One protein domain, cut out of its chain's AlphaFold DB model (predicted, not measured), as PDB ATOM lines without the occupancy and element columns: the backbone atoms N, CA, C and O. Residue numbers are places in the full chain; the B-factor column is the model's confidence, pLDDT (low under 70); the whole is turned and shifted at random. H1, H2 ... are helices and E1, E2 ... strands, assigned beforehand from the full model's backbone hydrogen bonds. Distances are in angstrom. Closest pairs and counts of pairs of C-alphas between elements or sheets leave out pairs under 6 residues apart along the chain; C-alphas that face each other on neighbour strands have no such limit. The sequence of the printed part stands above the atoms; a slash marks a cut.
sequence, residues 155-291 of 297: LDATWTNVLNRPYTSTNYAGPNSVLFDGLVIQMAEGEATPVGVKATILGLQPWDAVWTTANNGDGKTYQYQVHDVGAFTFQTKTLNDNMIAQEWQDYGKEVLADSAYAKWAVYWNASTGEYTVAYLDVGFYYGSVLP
ATOM      1  N   LEU A 155      41.853  30.837 -11.538       89.75
ATOM      2  CA  LEU A 155      41.815  31.739 -12.682       89.75
ATOM      3  C   LEU A 155      42.343  33.120 -12.277       89.75
ATOM      4  O   LEU A 155      41.845  33.732 -11.334       89.75
ATOM      5  N   ASP A 156      43.327  33.604 -13.024       87.75
ATOM      6  CA  ASP A 156      44.062  34.827 -12.706       87.75
ATOM      7  C   ASP A 156      43.738  35.976 -13.650       87.75
ATOM      8  O   ASP A 156      43.585  37.121 -13.225       87.75
ATOM      9  N   ALA A 157      43.640  35.663 -14.937       82.75
ATOM     10  CA  ALA A 157      43.349  36.636 -15.969       82.75
ATOM     11  C   ALA A 157      42.539  35.993 -17.089       82.75
ATOM     12  O   ALA A 157      42.690  34.814 -17.411       82.75
ATOM     13  N   THR A 158      41.698  36.804 -17.714       81.12
ATOM     14  CA  THR A 158      41.021  36.465 -18.960       81.12
ATOM     15  C   THR A 158      41.014  37.688 -19.847       81.12
ATOM     16  O   THR A 158      40.796  38.800 -19.368       81.12
ATOM     17  N   TRP A 159      41.157  37.482 -21.142       76.19
ATOM     18  CA  TRP A 159      41.035  38.539 -22.134       76.19
ATOM     19  C   TRP A 159      40.224  38.019 -23.290       76.19
ATOM     20  O   TRP A 159      40.317  36.852 -23.658       76.19
ATOM     21  N   THR A 160      39.420  38.891 -23.872       74.31
ATOM     22  CA  THR A 160      38.586  38.568 -25.019       74.31
ATOM     23  C   THR A 160      38.724  39.694 -26.022       74.31
ATOM     24  O   THR A 160      38.517  40.857 -25.685       74.31
ATOM     25  N   ASN A 161      39.063  39.346 -27.254       69.19
ATOM     26  CA  ASN A 161      38.968  40.230 -28.394       69.19
ATOM     27  C   ASN A 161      37.846  39.741 -29.290       69.19
ATOM     28  O   ASN A 161      37.880  38.652 -29.865       69.19
ATOM     29  N   VAL A 162      36.837  40.589 -29.379       62.31
ATOM     30  CA  VAL A 162      35.758  40.441 -30.330       62.31
ATOM     31  C   VAL A 162      36.028  41.443 -31.435       62.31
ATOM     32  O   VAL A 162      35.956  42.653 -31.201       62.31
ATOM     33  N   LEU A 163      36.334  40.961 -32.641       54.97
ATOM     34  CA  LEU A 163      36.483  41.854 -33.781       54.97
ATOM     35  C   LEU A 163      35.129  42.519 -34.036       54.97
ATOM     36  O   LEU A 163      34.120  41.855 -34.269       54.97
ATOM     37  N   ASN A 164      35.147  43.844 -33.885       43.72
ATOM     38  CA  ASN A 164      34.038  44.760 -33.632       43.72
ATOM     39  C   ASN A 164      32.890  44.630 -34.653       43.72
ATOM     40  O   ASN A 164      32.764  45.429 -35.583       43.72
ATOM     41  N   ARG A 165      32.048  43.604 -34.504       50.97
ATOM     42  CA  ARG A 165      30.827  43.405 -35.286       50.97
ATOM     43  C   ARG A 165      29.713  42.949 -34.342       50.97
ATOM     44  O   ARG A 165      29.938  42.050 -33.539       50.97
ATOM     45  N   PRO A 166      28.532  43.587 -34.365       43.06
ATOM     46  CA  PRO A 166      27.451  43.225 -33.458       43.06
ATOM     47  C   PRO A 166      26.868  41.872 -33.884       43.06
ATOM     48  O   PRO A 166      26.184  41.791 -34.894       43.06
ATOM     49  N   TYR A 167      27.150  40.807 -33.137       48.28
ATOM     50  CA  TYR A 167      26.576  39.482 -33.380       48.28
ATOM     51  C   TYR A 167      25.301  39.312 -32.553       48.28
ATOM     52  O   TYR A 167      25.344  39.369 -31.326       48.28
ATOM     53  N   THR A 168      24.174  39.052 -33.210       43.34
ATOM     54  CA  THR A 168      22.905  38.704 -32.556       43.34
ATOM     55  C   THR A 168      22.479  37.304 -32.994       43.34
ATOM     56  O   THR A 168      21.518  37.141 -33.736       43.34
ATOM     57  N   SER A 169      23.223  36.268 -32.585       43.16
ATOM     58  CA  SER A 169      22.722  34.889 -32.700       43.16
ATOM     59  C   SER A 169      21.944  34.517 -31.447       43.16
ATOM     60  O   SER A 169      22.413  34.733 -30.331       43.16
ATOM     61  N   THR A 170      20.767  33.928 -31.643       40.94
ATOM     62  CA  THR A 170      19.916  33.383 -30.580       40.94
ATOM     63  C   THR A 170      20.201  31.911 -30.269       40.94
ATOM     64  O   THR A 170      19.688  31.420 -29.270       40.94
ATOM     65  N   ASN A 171      21.001  31.206 -31.083       44.91
ATOM     66  CA  ASN A 171      21.233  29.762 -30.906       44.91
ATOM     67  C   ASN A 171      22.495  29.444 -30.094       44.91
ATOM     68  O   ASN A 171      22.495  28.500 -29.314       44.91
ATOM     69  N   TYR A 172      23.523  30.285 -30.189       52.12
ATOM     70  CA  TYR A 172      24.691  30.296 -29.307       52.12
ATOM     71  C   TYR A 172      25.132  31.753 -29.262       52.12
ATOM     72  O   TYR A 172      25.400  32.301 -30.325       52.12
ATOM     73  N   ALA A 173      25.107  32.418 -28.103       49.12
ATOM     74  CA  ALA A 173      25.115  33.887 -27.995       49.12
ATOM     75  C   ALA A 173      26.447  34.568 -28.400       49.12
ATOM     76  O   ALA A 173      27.086  35.250 -27.603       49.12
ATOM     77  N   GLY A 174      26.856  34.401 -29.660       51.28
ATOM     78  CA  GLY A 174      27.966  35.076 -30.310       51.28
ATOM     79  C   GLY A 174      29.329  34.861 -29.637       51.28
ATOM     80  O   GLY A 174      29.507  33.950 -28.831       51.28
ATOM     81  N   PRO A 175      30.306  35.726 -29.937       47.34
ATOM     82  CA  PRO A 175      31.600  35.766 -29.253       47.34
ATOM     83  C   PRO A 175      31.506  36.056 -27.739       47.34
ATOM     84  O   PRO A 175      32.469  35.843 -27.017       47.34
ATOM     85  N   ASN A 176      30.345  36.485 -27.233       53.56
ATOM     86  CA  ASN A 176      30.088  36.656 -25.796       53.56
ATOM     87  C   ASN A 176      29.369  35.442 -25.176       53.56
ATOM     88  O   ASN A 176      28.773  35.544 -24.103       53.56
ATOM     89  N   SER A 177      29.361  34.302 -25.868       65.06
ATOM     90  CA  SER A 177      28.704  33.093 -25.391       65.06
ATOM     91  C   SER A 177      29.455  32.511 -24.196       65.06
ATOM     92  O   SER A 177      30.653  32.237 -24.280       65.06
ATOM     93  N   VAL A 178      28.714  32.195 -23.129       73.31
ATOM     94  CA  VAL A 178      29.197  31.429 -21.963       73.31
ATOM     95  C   VAL A 178      29.874  30.111 -22.350       73.31
ATOM     96  O   VAL A 178      30.671  29.574 -21.587       73.31
ATOM     97  N   LEU A 179      29.577  29.593 -23.544       80.00
ATOM     98  CA  LEU A 179      30.198  28.394 -24.083       80.00
ATOM     99  C   LEU A 179      31.689  28.586 -24.365       80.00
ATOM    100  O   LEU A 179      32.489  27.755 -23.951       80.00
ATOM    101  N   PHE A 180      32.074  29.654 -25.065       80.50
ATOM    102  CA  PHE A 180      33.482  29.881 -25.400       80.50
ATOM    103  C   PHE A 180      34.301  30.211 -24.156       80.50
ATOM    104  O   PHE A 180      35.425  29.733 -24.010       80.50
ATOM    105  N   ASP A 181      33.689  30.945 -23.229       82.50
ATOM    106  CA  ASP A 181      34.251  31.252 -21.919       82.50
ATOM    107  C   ASP A 181      34.495  29.981 -21.108       82.50
ATOM    108  O   ASP A 181      35.602  29.761 -20.619       82.50
ATOM    109  N   GLY A 182      33.494  29.101 -21.032       87.50
ATOM    110  CA  GLY A 182      33.633  27.810 -20.368       87.50
ATOM    111  C   GLY A 182      34.721  26.950 -21.006       87.50
ATOM    112  O   GLY A 182      35.557  26.401 -20.299       87.50
ATOM    113  N   LEU A 183      34.766  26.876 -22.339       90.25
ATOM    114  CA  LEU A 183      35.740  26.049 -23.053       90.25
ATOM    115  C   LEU A 183      37.184  26.534 -22.871       90.25
ATOM    116  O   LEU A 183      38.078  25.709 -22.690       90.25
ATOM    117  N   VAL A 184      37.435  27.848 -22.909       90.81
ATOM    118  CA  VAL A 184      38.795  28.378 -22.716       90.81
ATOM    119  C   VAL A 184      39.256  28.241 -21.262       90.81
ATOM    120  O   VAL A 184      40.426  27.944 -21.030       90.81
ATOM    121  N   ILE A 185      38.348  28.386 -20.290       92.31
ATOM    122  CA  ILE A 185      38.654  28.196 -18.865       92.31
ATOM    123  C   ILE A 185      38.938  26.723 -18.574       92.31
ATOM    124  O   ILE A 185      40.005  26.418 -18.052       92.31
ATOM    125  N   GLN A 186      38.068  25.805 -19.009       93.25
ATOM    126  CA  GLN A 186      38.292  24.359 -18.871       93.25
ATOM    127  C   GLN A 186      39.615  23.930 -19.510       93.25
ATOM    128  O   GLN A 186      40.304  23.041 -19.017       93.25
ATOM    129  N   MET A 187      39.997  24.571 -20.612       94.12
ATOM    130  CA  MET A 187      41.277  24.323 -21.260       94.12
ATOM    131  C   MET A 187      42.465  24.857 -20.442       94.12
ATOM    132  O   MET A 187      43.494  24.186 -20.378       94.12
ATOM    133  N   ALA A 188      42.332  26.011 -19.779       92.50
ATOM    134  CA  ALA A 188      43.359  26.549 -18.881       92.50
ATOM    135  C   ALA A 188      43.503  25.715 -17.597       92.50
ATOM    136  O   ALA A 188      44.611  25.521 -17.105       92.50
ATOM    137  N   GLU A 189      42.394  25.182 -17.092       93.31
ATOM    138  CA  GLU A 189      42.335  24.298 -15.923       93.31
ATOM    139  C   GLU A 189      42.823  22.870 -16.232       93.31
ATOM    140  O   GLU A 189      43.090  22.085 -15.323       93.31
ATOM    141  N   GLY A 190      42.980  22.528 -17.516       91.12
ATOM    142  CA  GLY A 190      43.383  21.197 -17.974       91.12
ATOM    143  C   GLY A 190      42.246  20.169 -18.013       91.12
ATOM    144  O   GLY A 190      42.498  18.991 -18.264       91.12
ATOM    145  N   GLU A 191      40.999  20.597 -17.805       94.06
ATOM    146  CA  GLU A 191      39.792  19.767 -17.905       94.06
ATOM    147  C   GLU A 191      39.407  19.464 -19.360       94.06
ATOM    148  O   GLU A 191      38.815  18.422 -19.655       94.06
ATOM    149  N   ALA A 192      39.777  20.351 -20.289       93.69
ATOM    150  CA  ALA A 192      39.565  20.182 -21.720       93.69
ATOM    151  C   ALA A 192      40.885  20.230 -22.497       93.69
ATOM    152  O   ALA A 192      41.770  21.044 -22.240       93.69
ATOM    153  N   THR A 193      41.016  19.367 -23.506       94.44
ATOM    154  CA  THR A 193      42.168  19.417 -24.418       94.44
ATOM    155  C   THR A 193      41.902  20.390 -25.566       94.44
ATOM    156  O   THR A 193      40.756  20.482 -26.016       94.44
ATOM    157  N   PRO A 194      42.936  21.035 -26.141       91.75
ATOM    158  CA  PRO A 194      42.761  21.891 -27.316       91.75
ATOM    159  C   PRO A 194      42.063  21.194 -28.492       91.75
ATOM    160  O   PRO A 194      41.214  21.776 -29.163       91.75
ATOM    161  N   VAL A 195      42.369  19.909 -28.709       91.81
ATOM    162  CA  VAL A 195      41.719  19.085 -29.742       91.81
ATOM    163  C   VAL A 195      40.235  18.878 -29.432       91.81
ATOM    164  O   VAL A 195      39.406  18.993 -30.332       91.81
ATOM    165  N   GLY A 196      39.892  18.608 -28.169       92.44
ATOM    166  CA  GLY A 196      38.508  18.462 -27.719       92.44
ATOM    167  C   GLY A 196      37.711  19.756 -27.862       92.44
ATOM    168  O   GLY A 196      36.615  19.731 -28.409       92.44
ATOM    169  N   VAL A 197      38.287  20.896 -27.466       90.88
ATOM    170  CA  VAL A 197      37.672  22.221 -27.649       90.88
ATOM    171  C   VAL A 197      37.428  22.508 -29.132       90.88
ATOM    172  O   VAL A 197      36.312  22.869 -29.506       90.88
ATOM    173  N   LYS A 198      38.429  22.273 -29.995       89.62
ATOM    174  CA  LYS A 198      38.283  22.429 -31.452       89.62
ATOM    175  C   LYS A 198      37.157  21.552 -32.004       89.62
ATOM    176  O   LYS A 198      36.325  22.040 -32.765       89.62
ATOM    177  N   ALA A 199      37.098  20.283 -31.604       87.31
ATOM    178  CA  ALA A 199      36.052  19.358 -32.036       87.31
ATOM    179  C   ALA A 199      34.656  19.789 -31.563       87.31
ATOM    180  O   ALA A 199      33.720  19.760 -32.357       87.31
ATOM    181  N   THR A 200      34.522  20.241 -30.312       87.69
ATOM    182  CA  THR A 200      33.261  20.770 -29.780       87.69
ATOM    183  C   THR A 200      32.787  21.957 -30.605       87.69
ATOM    184  O   THR A 200      31.651  21.957 -31.057       87.69
ATOM    185  N   ILE A 201      33.657  22.934 -30.882       82.69
ATOM    186  CA  ILE A 201      33.275  24.145 -31.623       82.69
ATOM    187  C   ILE A 201      32.869  23.830 -33.067       82.69
ATOM    188  O   ILE A 201      31.850  24.329 -33.550       82.69
ATOM    189  N   LEU A 202      33.623  22.959 -33.741       80.81
ATOM    190  CA  LEU A 202      33.286  22.494 -35.089       80.81
ATOM    191  C   LEU A 202      32.008  21.637 -35.111       80.81
ATOM    192  O   LEU A 202      31.286  21.648 -36.102       80.81
ATOM    193  N   GLY A 203      31.709  20.919 -34.026       77.50
ATOM    194  CA  GLY A 203      30.521  20.076 -33.880       77.50
ATOM    195  C   GLY A 203      29.218  20.833 -33.608       77.50
ATOM    196  O   GLY A 203      28.149  20.244 -33.728       77.50
ATOM    197  N   LEU A 204      29.278  22.129 -33.289       73.50
ATOM    198  CA  LEU A 204      28.100  22.975 -33.036       73.50
ATOM    199  C   LEU A 204      27.382  23.430 -34.319       73.50
ATOM    200  O   LEU A 204      26.494  24.277 -34.262       73.50
ATOM    201  N   GLN A 205      27.755  22.894 -35.486       63.94
ATOM    202  CA  GLN A 205      27.061  23.205 -36.732       63.94
ATOM    203  C   GLN A 205      25.584  22.759 -36.693       63.94
ATOM    204  O   GLN A 205      25.297  21.646 -36.246       63.94
ATOM    205  N   PRO A 206      24.651  23.570 -37.234       57.19
ATOM    206  CA  PRO A 206      24.871  24.846 -37.927       57.19
ATOM    207  C   PRO A 206      24.926  26.072 -36.992       57.19
ATOM    208  O   PRO A 206      24.099  26.248 -36.099       57.19
ATOM    209  N   TRP A 207      25.871  26.979 -37.267       62.22
ATOM    210  CA  TRP A 207      26.019  28.275 -36.590       62.22
ATOM    211  C   TRP A 207      25.142  29.347 -37.247       62.22
ATOM    212  O   TRP A 207      25.635  30.354 -37.743       62.22
ATOM    213  N   ASP A 208      23.827  29.153 -37.275       51.09
ATOM    214  CA  ASP A 208      22.936  30.180 -37.817       51.09
ATOM    215  C   ASP A 208      22.931  31.413 -36.892       51.09
ATOM    216  O   ASP A 208      22.243  31.484 -35.870       51.09
ATOM    217  N   ALA A 209      23.758  32.399 -37.225       53.06
ATOM    218  CA  ALA A 209      23.784  33.711 -36.600       53.06
ATOM    219  C   ALA A 209      23.225  34.720 -37.593       53.06
ATOM    220  O   ALA A 209      23.777  34.855 -38.676       53.06
ATOM    221  N   VAL A 210      22.144  35.408 -37.231       50.09
ATOM    222  CA  VAL A 210      21.533  36.465 -38.043       50.09
ATOM    223  C   VAL A 210      22.207  37.780 -37.678       50.09
ATOM    224  O   VAL A 210      22.060  38.273 -36.561       50.09
ATOM    225  N   TRP A 211      22.955  38.353 -38.618       55.00
ATOM    226  CA  TRP A 211      23.449  39.722 -38.490       55.00
ATOM    227  C   TRP A 211      22.569  40.673 -39.279       55.00
ATOM    228  O   TRP A 211      22.525  40.554 -40.496       55.00
ATOM    229  N   THR A 212      21.923  41.621 -38.603       51.53
ATOM    230  CA  THR A 212      21.337  42.805 -39.233       51.53
ATOM    231  C   THR A 212      22.340  43.943 -39.182       51.53
ATOM    232  O   THR A 212      22.711  44.444 -38.117       51.53
ATOM    233  N   THR A 213      22.768  44.394 -40.350       50.97
ATOM    234  CA  THR A 213      23.674  45.526 -40.474       50.97
ATOM    235  C   THR A 213      22.960  46.850 -40.169       50.97
ATOM    236  O   THR A 213      22.640  47.623 -41.069       50.97
ATOM    237  N   ALA A 214      22.720  47.172 -38.900       44.53
ATOM    238  CA  ALA A 214      22.272  48.524 -38.552       44.53
ATOM    239  C   ALA A 214      23.352  49.578 -38.896       44.53
ATOM    240  O   ALA A 214      23.025  50.706 -39.249       44.53
ATOM    241  N   ASN A 215      24.638  49.191 -38.880       43.44
ATOM    242  CA  ASN A 215      25.774  50.119 -38.978       43.44
ATOM    243  C   ASN A 215      26.383  50.306 -40.387       43.44
ATOM    244  O   ASN A 215      27.090  51.286 -40.590       43.44
ATOM    245  N   ASN A 216      26.091  49.441 -41.371       46.44
ATOM    246  CA  ASN A 216      26.464  49.660 -42.793       46.44
ATOM    247  C   ASN A 216      25.251  49.975 -43.692       46.44
ATOM    248  O   ASN A 216      25.384  49.981 -44.912       46.44
ATOM    249  N   GLY A 217      24.068  50.213 -43.112       47.91
ATOM    250  CA  GLY A 217      22.904  50.751 -43.827       47.91
ATOM    251  C   GLY A 217      22.224  49.830 -44.848       47.91
ATOM    252  O   GLY A 217      21.376  50.315 -45.593       47.91
ATOM    253  N   ASP A 218      22.559  48.532 -44.915       53.50
ATOM    254  CA  ASP A 218      22.001  47.619 -45.930       53.50
ATOM    255  C   ASP A 218      20.773  46.813 -45.465       53.50
ATOM    256  O   ASP A 218      20.075  46.246 -46.306       53.50
ATOM    257  N   GLY A 219      20.492  46.761 -44.155       56.69
ATOM    258  CA  GLY A 219      19.345  46.044 -43.580       56.69
ATOM    259  C   GLY A 219      19.316  44.535 -43.866       56.69
ATOM    260  O   GLY A 219      18.281  43.898 -43.675       56.69
ATOM    261  N   LYS A 220      20.420  43.951 -44.348       56.09
ATOM    262  CA  LYS A 220      20.480  42.545 -44.759       56.09
ATOM    263  C   LYS A 220      20.758  41.637 -43.578       56.09
ATOM    264  O   LYS A 220      21.432  42.035 -42.635       56.09
ATOM    265  N   THR A 221      20.247  40.412 -43.678       60.66
ATOM    266  CA  THR A 221      20.570  39.310 -42.775       60.66
ATOM    267  C   THR A 221      21.618  38.410 -43.415       60.66
ATOM    268  O   THR A 221      21.424  37.940 -44.535       60.66
ATOM    269  N   TYR A 222      22.696  38.129 -42.693       59.75
ATOM    270  CA  TYR A 222      23.733  37.180 -43.104       59.75
ATOM    271  C   TYR A 222      23.697  35.956 -42.198       59.75
ATOM    272  O   TYR A 222      23.391  36.112 -41.020       59.75
ATOM    273  N   GLN A 223      23.996  34.776 -42.746       62.12
ATOM    274  CA  GLN A 223      24.312  33.566 -41.980       62.12
ATOM    275  C   GLN A 223      25.830  33.428 -41.850       62.12
ATOM    276  O   GLN A 223      26.559  33.884 -42.728       62.12
ATOM    277  N   TYR A 224      26.313  32.772 -40.798       63.91
ATOM    278  CA  TYR A 224      27.741  32.516 -40.605       63.91
ATOM    279  C   TYR A 224      28.005  31.024 -40.486       63.91
ATOM    280  O   TYR A 224      27.156  30.253 -40.053       63.91
ATOM    281  N   GLN A 225      29.203  30.607 -40.868       68.38
ATOM    282  CA  GLN A 225      29.679  29.253 -40.615       68.38
ATOM    283  C   GLN A 225      31.071  29.345 -40.014       68.38
ATOM    284  O   GLN A 225      31.912  30.079 -40.528       68.38
ATOM    285  N   VAL A 226      31.321  28.614 -38.925       74.81
ATOM    286  CA  VAL A 226      32.687  28.449 -38.421       74.81
ATOM    287  C   VAL A 226      33.505  27.780 -39.518       74.81
ATOM    288  O   VAL A 226      33.155  26.693 -39.980       74.81
ATOM    289  N   HIS A 227      34.561  28.462 -39.942       71.94
ATOM    290  CA  HIS A 227      35.478  27.973 -40.959       71.94
ATOM    291  C   HIS A 227      36.673  27.275 -40.326       71.94
ATOM    292  O   HIS A 227      37.042  26.175 -40.729       71.94
ATOM    293  N   ASP A 228      37.266  27.926 -39.330       79.38
ATOM    294  CA  ASP A 228      38.459  27.427 -38.677       79.38
ATOM    295  C   ASP A 228      38.449  27.798 -37.198       79.38
ATOM    296  O   ASP A 228      37.793  28.747 -36.765       79.38
ATOM    297  N   VAL A 229      39.155  26.987 -36.423       84.75
ATOM    298  CA  VAL A 229      39.260  27.104 -34.975       84.75
ATOM    299  C   VAL A 229      40.711  26.860 -34.588       84.75
ATOM    300  O   VAL A 229      41.241  25.759 -34.782       84.75
ATOM    301  N   GLY A 230      41.346  27.873 -34.017       87.06
ATOM    302  CA  GLY A 230      42.616  27.764 -33.318       87.06
ATOM    303  C   GLY A 230      42.362  27.483 -31.840       87.06
ATOM    304  O   GLY A 230      41.639  28.221 -31.186       87.06
ATOM    305  N   ALA A 231      42.943  26.423 -31.291       89.88
ATOM    306  CA  ALA A 231      42.922  26.171 -29.853       89.88
ATOM    307  C   ALA A 231      44.287  25.639 -29.423       89.88
ATOM    308  O   ALA A 231      44.825  24.731 -30.067       89.88
ATOM    309  N   PHE A 232      44.852  26.190 -28.351       89.19
ATOM    310  CA  PHE A 232      46.135  25.741 -27.810       89.19
ATOM    311  C   PHE A 232      46.305  26.121 -26.339       89.19
ATOM    312  O   PHE A 232      45.618  26.997 -25.814       89.19
ATOM    313  N   THR A 233      47.258  25.452 -25.694       91.44
ATOM    314  CA  THR A 233      47.721  25.767 -24.345       91.44
ATOM    315  C   THR A 233      49.238  25.813 -24.298       91.44
ATOM    316  O   THR A 233      49.912  25.108 -25.052       91.44
ATOM    317  N   PHE A 234      49.778  26.623 -23.396       90.75
ATOM    318  CA  PHE A 234      51.192  26.609 -23.042       90.75
ATOM    319  C   PHE A 234      51.381  26.984 -21.572       90.75
ATOM    320  O   PHE A 234      50.473  27.513 -20.931       90.75
ATOM    321  N   GLN A 235      52.552  26.664 -21.027       91.12
ATOM    322  CA  GLN A 235      52.908  26.988 -19.648       91.12
ATOM    323  C   GLN A 235      53.874  28.164 -19.621       91.12
ATOM    324  O   GLN A 235      54.776  28.248 -20.456       91.12
ATOM    325  N   THR A 236      53.695  29.044 -18.641       88.50
ATOM    326  CA  THR A 236      54.539  30.217 -18.430       88.50
ATOM    327  C   THR A 236      54.730  30.498 -16.943       88.50
ATOM    328  O   THR A 236      53.949  30.064 -16.099       88.50
ATOM    329  N   LYS A 237      55.782  31.237 -16.592       87.94
ATOM    330  CA  LYS A 237      56.063  31.649 -15.202       87.94
ATOM    331  C   LYS A 237      55.636  33.081 -14.906       87.94
ATOM    332  O   LYS A 237      55.842  33.564 -13.795       87.94
ATOM    333  N   THR A 238      55.070  33.770 -15.889       83.94
ATOM    334  CA  THR A 238      54.732  35.186 -15.795       83.94
ATOM    335  C   THR A 238      53.258  35.425 -16.091       83.94
ATOM    336  O   THR A 238      52.679  34.781 -16.955       83.94
ATOM    337  N   LEU A 239      52.664  36.383 -15.377       83.75
ATOM    338  CA  LEU A 239      51.334  36.925 -15.679       83.75
ATOM    339  C   LEU A 239      51.435  38.203 -16.535       83.75
ATOM    340  O   LEU A 239      50.466  38.925 -16.712       83.75
ATOM    341  N   ASN A 240      52.632  38.555 -17.012       85.25
ATOM    342  CA  ASN A 240      52.825  39.758 -17.808       85.25
ATOM    343  C   ASN A 240      52.278  39.556 -19.227       85.25
ATOM    344  O   ASN A 240      52.860  38.799 -20.001       85.25
ATOM    345  N   ASP A 241      51.225  40.290 -19.581       77.00
ATOM    346  CA  ASP A 241      50.555  40.212 -20.885       77.00
ATOM    347  C   ASP A 241      51.509  40.305 -22.084       77.00
ATOM    348  O   ASP A 241      51.366  39.547 -23.039       77.00
ATOM    349  N   ASN A 242      52.513  41.190 -22.043       78.56
ATOM    350  CA  ASN A 242      53.463  41.343 -23.151       78.56
ATOM    351  C   ASN A 242      54.347  40.105 -23.301       78.56
ATOM    352  O   ASN A 242      54.640  39.689 -24.419       78.56
ATOM    353  N   MET A 243      54.762  39.511 -22.183       79.69
ATOM    354  CA  MET A 243      55.533  38.271 -22.205       79.69
ATOM    355  C   MET A 243      54.673  37.088 -22.640       79.69
ATOM    356  O   MET A 243      55.129  36.287 -23.442       79.69
ATOM    357  N   ILE A 244      53.420  37.008 -22.184       80.19
ATOM    358  CA  ILE A 244      52.464  35.981 -22.619       80.19
ATOM    359  C   ILE A 244      52.215  36.093 -24.127       80.19
ATOM    360  O   ILE A 244      52.234  35.087 -24.830       80.19
ATOM    361  N   ALA A 245      52.033  37.309 -24.645       75.31
ATOM    362  CA  ALA A 245      51.865  37.555 -26.074       75.31
ATOM    363  C   ALA A 245      53.128  37.211 -26.882       75.31
ATOM    364  O   ALA A 245      53.022  36.717 -28.002       75.31
ATOM    365  N   GLN A 246      54.318  37.449 -26.329       76.06
ATOM    366  CA  GLN A 246      55.579  37.085 -26.970       76.06
ATOM    367  C   GLN A 246      55.797  35.565 -26.975       76.06
ATOM    368  O   GLN A 246      56.067  34.990 -28.025       76.06
ATOM    369  N   GLU A 247      55.606  34.901 -25.835       78.75
ATOM    370  CA  GLU A 247      55.685  33.442 -25.728       78.75
ATOM    371  C   GLU A 247      54.649  32.769 -26.633       78.75
ATOM    372  O   GLU A 247      54.947  31.769 -27.278       78.75
ATOM    373  N   TRP A 248      53.461  33.356 -26.772       75.94
ATOM    374  CA  TRP A 248      52.471  32.920 -27.749       75.94
ATOM    375  C   TRP A 248      53.000  32.952 -29.193       75.94
ATOM    376  O   TRP A 248      52.829  31.974 -29.925       75.94
ATOM    377  N   GLN A 249      53.659  34.042 -29.604       73.38
ATOM    378  CA  GLN A 249      54.262  34.135 -30.940       73.38
ATOM    379  C   GLN A 249      55.347  33.068 -31.145       73.38
ATOM    380  O   GLN A 249      55.417  32.469 -32.221       73.38
ATOM    381  N   ASP A 250      56.136  32.782 -30.108       71.88
ATOM    382  CA  ASP A 250      57.224  31.798 -30.140       71.88
ATOM    383  C   ASP A 250      56.722  30.343 -30.141       71.88
ATOM    384  O   ASP A 250      57.311  29.484 -30.803       71.88
ATOM    385  N   TYR A 251      55.603  30.055 -29.463       66.69
ATOM    386  CA  TYR A 251      54.935  28.746 -29.504       66.69
ATOM    387  C   TYR A 251      54.337  28.421 -30.877       66.69
ATOM    388  O   TYR A 251      53.984  27.267 -31.130       66.69
ATOM    389  N   GLY A 252      54.292  29.416 -31.766       59.03
ATOM    390  CA  GLY A 252      54.135  29.246 -33.197       59.03
ATOM    391  C   GLY A 252      52.845  28.536 -33.560       59.03
ATOM    392  O   GLY A 252      52.856  27.328 -33.787       59.03
ATOM    393  N   LYS A 253      51.742  29.278 -33.691       56.53
ATOM    394  CA  LYS A 253      50.594  28.812 -34.478       56.53
ATOM    395  C   LYS A 253      49.638  29.934 -34.845       56.53
ATOM    396  O   LYS A 253      49.077  30.583 -33.972       56.53
ATOM    397  N   GLU A 254      49.497  30.099 -36.161       57.34
ATOM    398  CA  GLU A 254      48.254  30.403 -36.878       57.34
ATOM    399  C   GLU A 254      47.263  31.243 -36.070       57.34
ATOM    400  O   GLU A 254      46.206  30.763 -35.669       57.34
ATOM    401  N   VAL A 255      47.591  32.524 -35.869       59.06
ATOM    402  CA  VAL A 255      46.519  33.521 -35.802       59.06
ATOM    403  C   VAL A 255      45.717  33.308 -37.071       59.06
ATOM    404  O   VAL A 255      46.283  33.406 -38.168       59.06
ATOM    405  N   LEU A 256      44.440  32.969 -36.939       63.22
ATOM    406  CA  LEU A 256      43.601  32.874 -38.115       63.22
ATOM    407  C   LEU A 256      43.595  34.268 -38.742       63.22
ATOM    408  O   LEU A 256      43.232  35.246 -38.091       63.22
ATOM    409  N   ALA A 257      44.039  34.376 -39.999       61.78
ATOM    410  CA  ALA A 257      44.093  35.663 -40.699       61.78
ATOM    411  C   ALA A 257      42.717  36.362 -40.708       61.78
ATOM    412  O   ALA A 257      42.646  37.588 -40.691       61.78
ATOM    413  N   ASP A 258      41.651  35.557 -40.644       63.66
ATOM    414  CA  ASP A 258      40.251  35.965 -40.582       63.66
ATOM    415  C   ASP A 258      39.590  35.599 -39.235       63.66
ATOM    416  O   ASP A 258      38.399  35.276 -39.184       63.66
ATOM    417  N   SER A 259      40.358  35.607 -38.137       69.31
ATOM    418  CA  SER A 259      39.808  35.493 -36.781       69.31
ATOM    419  C   SER A 259      38.711  36.534 -36.596       69.31
ATOM    420  O   SER A 259      38.956  37.722 -36.792       69.31
ATOM    421  N   ALA A 260      37.497  36.126 -36.229       69.19
ATOM    422  CA  ALA A 260      36.468  37.084 -35.811       69.19
ATOM    423  C   ALA A 260      36.281  37.095 -34.288       69.19
ATOM    424  O   ALA A 260      35.612  37.981 -33.745       69.19
ATOM    425  N   TYR A 261      36.885  36.125 -33.607       76.81
ATOM    426  CA  TYR A 261      36.846  35.955 -32.170       76.81
ATOM    427  C   TYR A 261      38.157  35.363 -31.676       76.81
ATOM    428  O   TYR A 261      38.576  34.326 -32.177       76.81
ATOM    429  N   ALA A 262      38.738  35.966 -30.643       80.69
ATOM    430  CA  ALA A 262      39.854  35.396 -29.913       80.69
ATOM    431  C   ALA A 262      39.675  35.597 -28.404       80.69
ATOM    432  O   ALA A 262      39.261  36.662 -27.945       80.69
ATOM    433  N   LYS A 263      40.026  34.594 -27.606       85.06
ATOM    434  CA  LYS A 263      39.972  34.642 -26.144       85.06
ATOM    435  C   LYS A 263      41.147  33.887 -25.549       85.06
ATOM    436  O   LYS A 263      41.526  32.839 -26.061       85.06
ATOM    437  N   TRP A 264      41.685  34.388 -24.441       87.00
ATOM    438  CA  TRP A 264      42.590  33.616 -23.597       87.00
ATOM    439  C   TRP A 264      42.201  33.664 -22.128       87.00
ATOM    440  O   TRP A 264      41.545  34.600 -21.662       87.00
ATOM    441  N   ALA A 265      42.608  32.618 -21.420       90.50
ATOM    442  CA  ALA A 265      42.479  32.463 -19.982       90.50
ATOM    443  C   ALA A 265      43.828  32.031 -19.401       90.50
ATOM    444  O   ALA A 265      44.531  31.213 -19.996       90.50
ATOM    445  N   VAL A 266      44.174  32.583 -18.240       91.62
ATOM    446  CA  VAL A 266      45.374  32.234 -17.481       91.62
ATOM    447  C   VAL A 266      44.966  31.617 -16.166       91.62
ATOM    448  O   VAL A 266      44.275  32.245 -15.362       91.62
ATOM    449  N   TYR A 267      45.448  30.409 -15.931       94.62
ATOM    450  CA  TYR A 267      45.214  29.669 -14.709       94.62
ATOM    451  C   TYR A 267      46.519  29.497 -13.938       94.62
ATOM    452  O   TYR A 267      47.488  28.958 -14.466       94.62
ATOM    453  N   TRP A 268      46.553  29.938 -12.684       93.88
ATOM    454  CA  TRP A 268      47.653  29.664 -11.767       93.88
ATOM    455  C   TRP A 268      47.521  28.258 -11.188       93.88
ATOM    456  O   TRP A 268      46.505  27.935 -10.573       93.88
ATOM    457  N   ASN A 269      48.566  27.438 -11.309       90.50
ATOM    458  CA  ASN A 269      48.636  26.144 -10.645       90.50
ATOM    459  C   ASN A 269      49.613  26.205  -9.462       90.50
ATOM    460  O   ASN A 269      50.831  26.185  -9.630       90.50
ATOM    461  N   ALA A 270      49.077  26.204  -8.241       89.50
ATOM    462  CA  ALA A 270      49.865  26.263  -7.013       89.50
ATOM    463  C   ALA A 270      50.762  25.033  -6.794       89.50
ATOM    464  O   ALA A 270      51.760  25.129  -6.084       89.50
ATOM    465  N   SER A 271      50.424  23.880  -7.386       88.62
ATOM    466  CA  SER A 271      51.221  22.654  -7.245       88.62
ATOM    467  C   SER A 271      52.494  22.669  -8.092       88.62
ATOM    468  O   SER A 271      53.499  22.090  -7.685       88.62
ATOM    469  N   THR A 272      52.468  23.345  -9.244       89.56
ATOM    470  CA  THR A 272      53.626  23.475 -10.142       89.56
ATOM    471  C   THR A 272      54.332  24.821  -9.997       89.56
ATOM    472  O   THR A 272      55.511  24.927 -10.325       89.56
ATOM    473  N   GLY A 273      53.644  25.841  -9.475       89.31
ATOM    474  CA  GLY A 273      54.150  27.211  -9.420       89.31
ATOM    475  C   GLY A 273      54.206  27.876 -10.797       89.31
ATOM    476  O   GLY A 273      55.031  28.764 -11.015       89.31
ATOM    477  N   GLU A 274      53.372  27.422 -11.733       90.88
ATOM    478  CA  GLU A 274      53.350  27.877 -13.122       90.88
ATOM    479  C   GLU A 274      51.929  28.255 -13.547       90.88
ATOM    480  O   GLU A 274      50.933  27.737 -13.033       90.88
ATOM    481  N   TYR A 275      51.846  29.169 -14.506       92.00
ATOM    482  CA  TYR A 275      50.614  29.529 -15.181       92.00
ATOM    483  C   TYR A 275      50.391  28.623 -16.384       92.00
ATOM    484  O   TYR A 275      51.308  28.372 -17.162       92.00
ATOM    485  N   THR A 276      49.151  28.192 -16.575       93.44
ATOM    486  CA  THR A 276      48.679  27.625 -17.838       93.44
ATOM    487  C   THR A 276      47.906  28.700 -18.578       93.44
ATOM    488  O   THR A 276      46.926  29.234 -18.063       93.44
ATOM    489  N   VAL A 277      48.351  29.021 -19.787       91.75
ATOM    490  CA  VAL A 277      47.652  29.925 -20.696       91.75
ATOM    491  C   VAL A 277      46.911  29.073 -21.709       91.75
ATOM    492  O   VAL A 277      47.518  28.245 -22.386       91.75
ATOM    493  N   ALA A 278      45.605  29.280 -21.819       92.38
ATOM    494  CA  ALA A 278      44.768  28.703 -22.856       92.38
ATOM    495  C   ALA A 278      44.310  29.793 -23.811       92.38
ATOM    496  O   ALA A 278      43.948  30.881 -23.374       92.38
ATOM    497  N   TYR A 279      44.283  29.480 -25.098       89.12
ATOM    498  CA  TYR A 279      43.841  30.397 -26.135       89.12
ATOM    499  C   TYR A 279      42.886  29.699 -27.091       89.12
ATOM    500  O   TYR A 279      43.085  28.538 -27.463       89.12
ATOM    501  N   LEU A 280      41.864  30.439 -27.494       87.69
ATOM    502  CA  LEU A 280      40.845  30.045 -28.443       87.69
ATOM    503  C   LEU A 280      40.667  31.162 -29.472       87.69
ATOM    504  O   LEU A 280      40.400  32.297 -29.099       87.69
ATOM    505  N   ASP A 281      40.758  30.824 -30.750       85.62
ATOM    506  CA  ASP A 281      40.475  31.686 -31.894       85.62
ATOM    507  C   ASP A 281      39.473  30.979 -32.815       85.62
ATOM    508  O   ASP A 281      39.582  29.778 -33.060       85.62
ATOM    509  N   VAL A 282      38.464  31.708 -33.283       80.81
ATOM    510  CA  VAL A 282      37.432  31.212 -34.191       80.81
ATOM    511  C   VAL A 282      37.294  32.154 -35.388       80.81
ATOM    512  O   VAL A 282      36.961  33.337 -35.255       80.81
ATOM    513  N   GLY A 283      37.500  31.593 -36.579       77.69
ATOM    514  CA  GLY A 283      37.252  32.237 -37.864       77.69
ATOM    515  C   GLY A 283      35.873  31.873 -38.415       77.69
ATOM    516  O   GLY A 283      35.438  30.719 -38.331       77.69
ATOM    517  N   PHE A 284      35.192  32.843 -39.025       73.44
ATOM    518  CA  PHE A 284      33.861  32.652 -39.611       73.44
ATOM    519  C   PHE A 284      33.859  32.992 -41.102       73.44
ATOM    520  O   PHE A 284      34.413  34.008 -41.518       73.44
ATOM    521  N   TYR A 285      33.153  32.188 -41.896       66.75
ATOM    522  CA  TYR A 285      32.753  32.547 -43.250       66.75
ATOM    523  C   TYR A 285      31.357  33.157 -43.284       66.75
ATOM    524  O   TYR A 285      30.461  32.756 -42.540       66.75
ATOM    525  N   TYR A 286      31.181  34.106 -44.204       61.69
ATOM    526  CA  TYR A 286      29.892  34.697 -44.532       61.69
ATOM    527  C   TYR A 286      29.125  33.738 -45.445       61.69
ATOM    528  O   TYR A 286      29.534  33.464 -46.574       61.69
ATOM    529  N   GLY A 287      28.005  33.235 -44.946       57.66
ATOM    530  CA  GLY A 287      26.977  32.603 -45.751       57.66
ATOM    531  C   GLY A 287      26.202  33.628 -46.581       57.66
ATOM    532  O   GLY A 287      26.301  34.845 -46.398       57.66
ATOM    533  N   SER A 288      25.414  33.113 -47.520       54.59
ATOM    534  CA  SER A 288      24.525  33.880 -48.393       54.59
ATOM    535  C   SER A 288      23.606  34.836 -47.620       54.59
ATOM    536  O   SER A 288      23.126  34.519 -46.533       54.59
ATOM    537  N   VAL A 289      23.330  36.000 -48.222       56.53
ATOM    538  CA  VAL A 289      22.321  36.952 -47.736       56.53
ATOM    539  C   VAL A 289      20.973  36.236 -47.676       56.53
ATOM    540  O   VAL A 289      20.488  35.757 -48.704       56.53
ATOM    541  N   LEU A 290      20.360  36.176 -46.495       58.00
ATOM    542  CA  LEU A 290      18.989  35.701 -46.383       58.00
ATOM    543  C   LEU A 290      18.065  36.721 -47.064       58.00
ATOM    544  O   LEU A 290      18.206  37.927 -46.824       58.00
ATOM    545  N   PRO A 291      17.138  36.276 -47.933       55.47
ATOM    546  CA  PRO A 291      16.174  37.176 -48.543       55.47
ATOM    547  C   PRO A 291      15.402  37.899 -47.439       55.47
ATOM    548  O   PRO A 291      14.981  37.277 -46.462       55.47
TER     549      PRO A 291
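Overview. This is residues 155 to 291 of the 297 residues of the protein "Sua5/YciO/YrdC/YwlC family protein" of Alicyclobacillus hesperidum URH17-3-68 (UniProt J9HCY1). What would one see first? A long, twisted sheet of four antiparallel strands has the helical hairpin H1 and H2 packed over one face and H3 set across the opposite face near one end. The long strands E2 and E4 run on together as a ribbon, where residues 211 to 212 pair antiparallel with residues 221 to 222 of E2. What is it built of? The printed part has 137 residues with three named helices and four named strands, in the order E1 H1 H2 E2 H3 E3 E4; the sheet's order is E1 E3 E4 E2, and the class is mixed, helices and strands. It is compact, with a radius of gyration of the C-alphas of 16.2 A and spans of 56 by 27 by 23 A.

Arrangement. How is the sheet paired? Edge strand E1, residues 155 to 162, is antiparallel to E3, residues 259 to 269, with N 159 and O 264 within hydrogen-bond range at 3.0 A. E3 forms a hairpin with E4, residues 274 to 290, where N 263 and O 280 are 2.8 A apart. Edge strand E2, residues 221 to 236, is antiparallel to E4, with N 230 and O 281 at 2.8 A. Where are the first helices? H1, residues 178 to 189, is on the sheet over E3 and E4, slantwise at 33 degrees to E3 on the local plane; its closest C-alphas to E4 are Ala 188 and Ala 278, 4.7 A. H2, residues 194 to 203, lies on the same face over E2, along it at 1 degrees on the local plane, with closest C-alphas Pro 194 and Ala 231, 5.0 A. With residues 183 to 187 alone H1 touches H2, opposite ways at a shallow tilt of 17 degrees, closest at the C-alphas of Leu 183 and Val 197, 6.3 A. Where is the third? H3, residues 241 to 250, is on the opposite face at a height over the sheet of 9.6 A, across E2 at 86 degrees on the local plane. E2, H3 and E3 form a split strand-helix-strand unit, two strands running the same way with E4 between them, and its crossover is right-handed. In H1, H2 and H3 every O i to N i+4 pair is within hydrogen-bond range.

Along the chain. Where are the anchors? E1 begins at C-alpha 155 (41.815, 31.739, -12.682), and E4 ends at C-alpha 290 (18.989, 35.701, -46.383). How long are the strands? E4 measures 48.5 A, E2 42.8 A and E3 29.1 A; E2 bends by 52 degrees at residue 227 and E4 by 52 degrees at residue 287.

Size, cuts and confidence. How far does it reach? The two C-alphas farthest apart, those of Ser 271 and Pro 291, are 56.1 A apart, and the printed part has no cut. Which places are uncertain? The links E1 to H1 and H2 to E2 are long, and pLDDT is under 70 at residues 161 to 177, 205 to 225, 251 to 260 and 285 to 291.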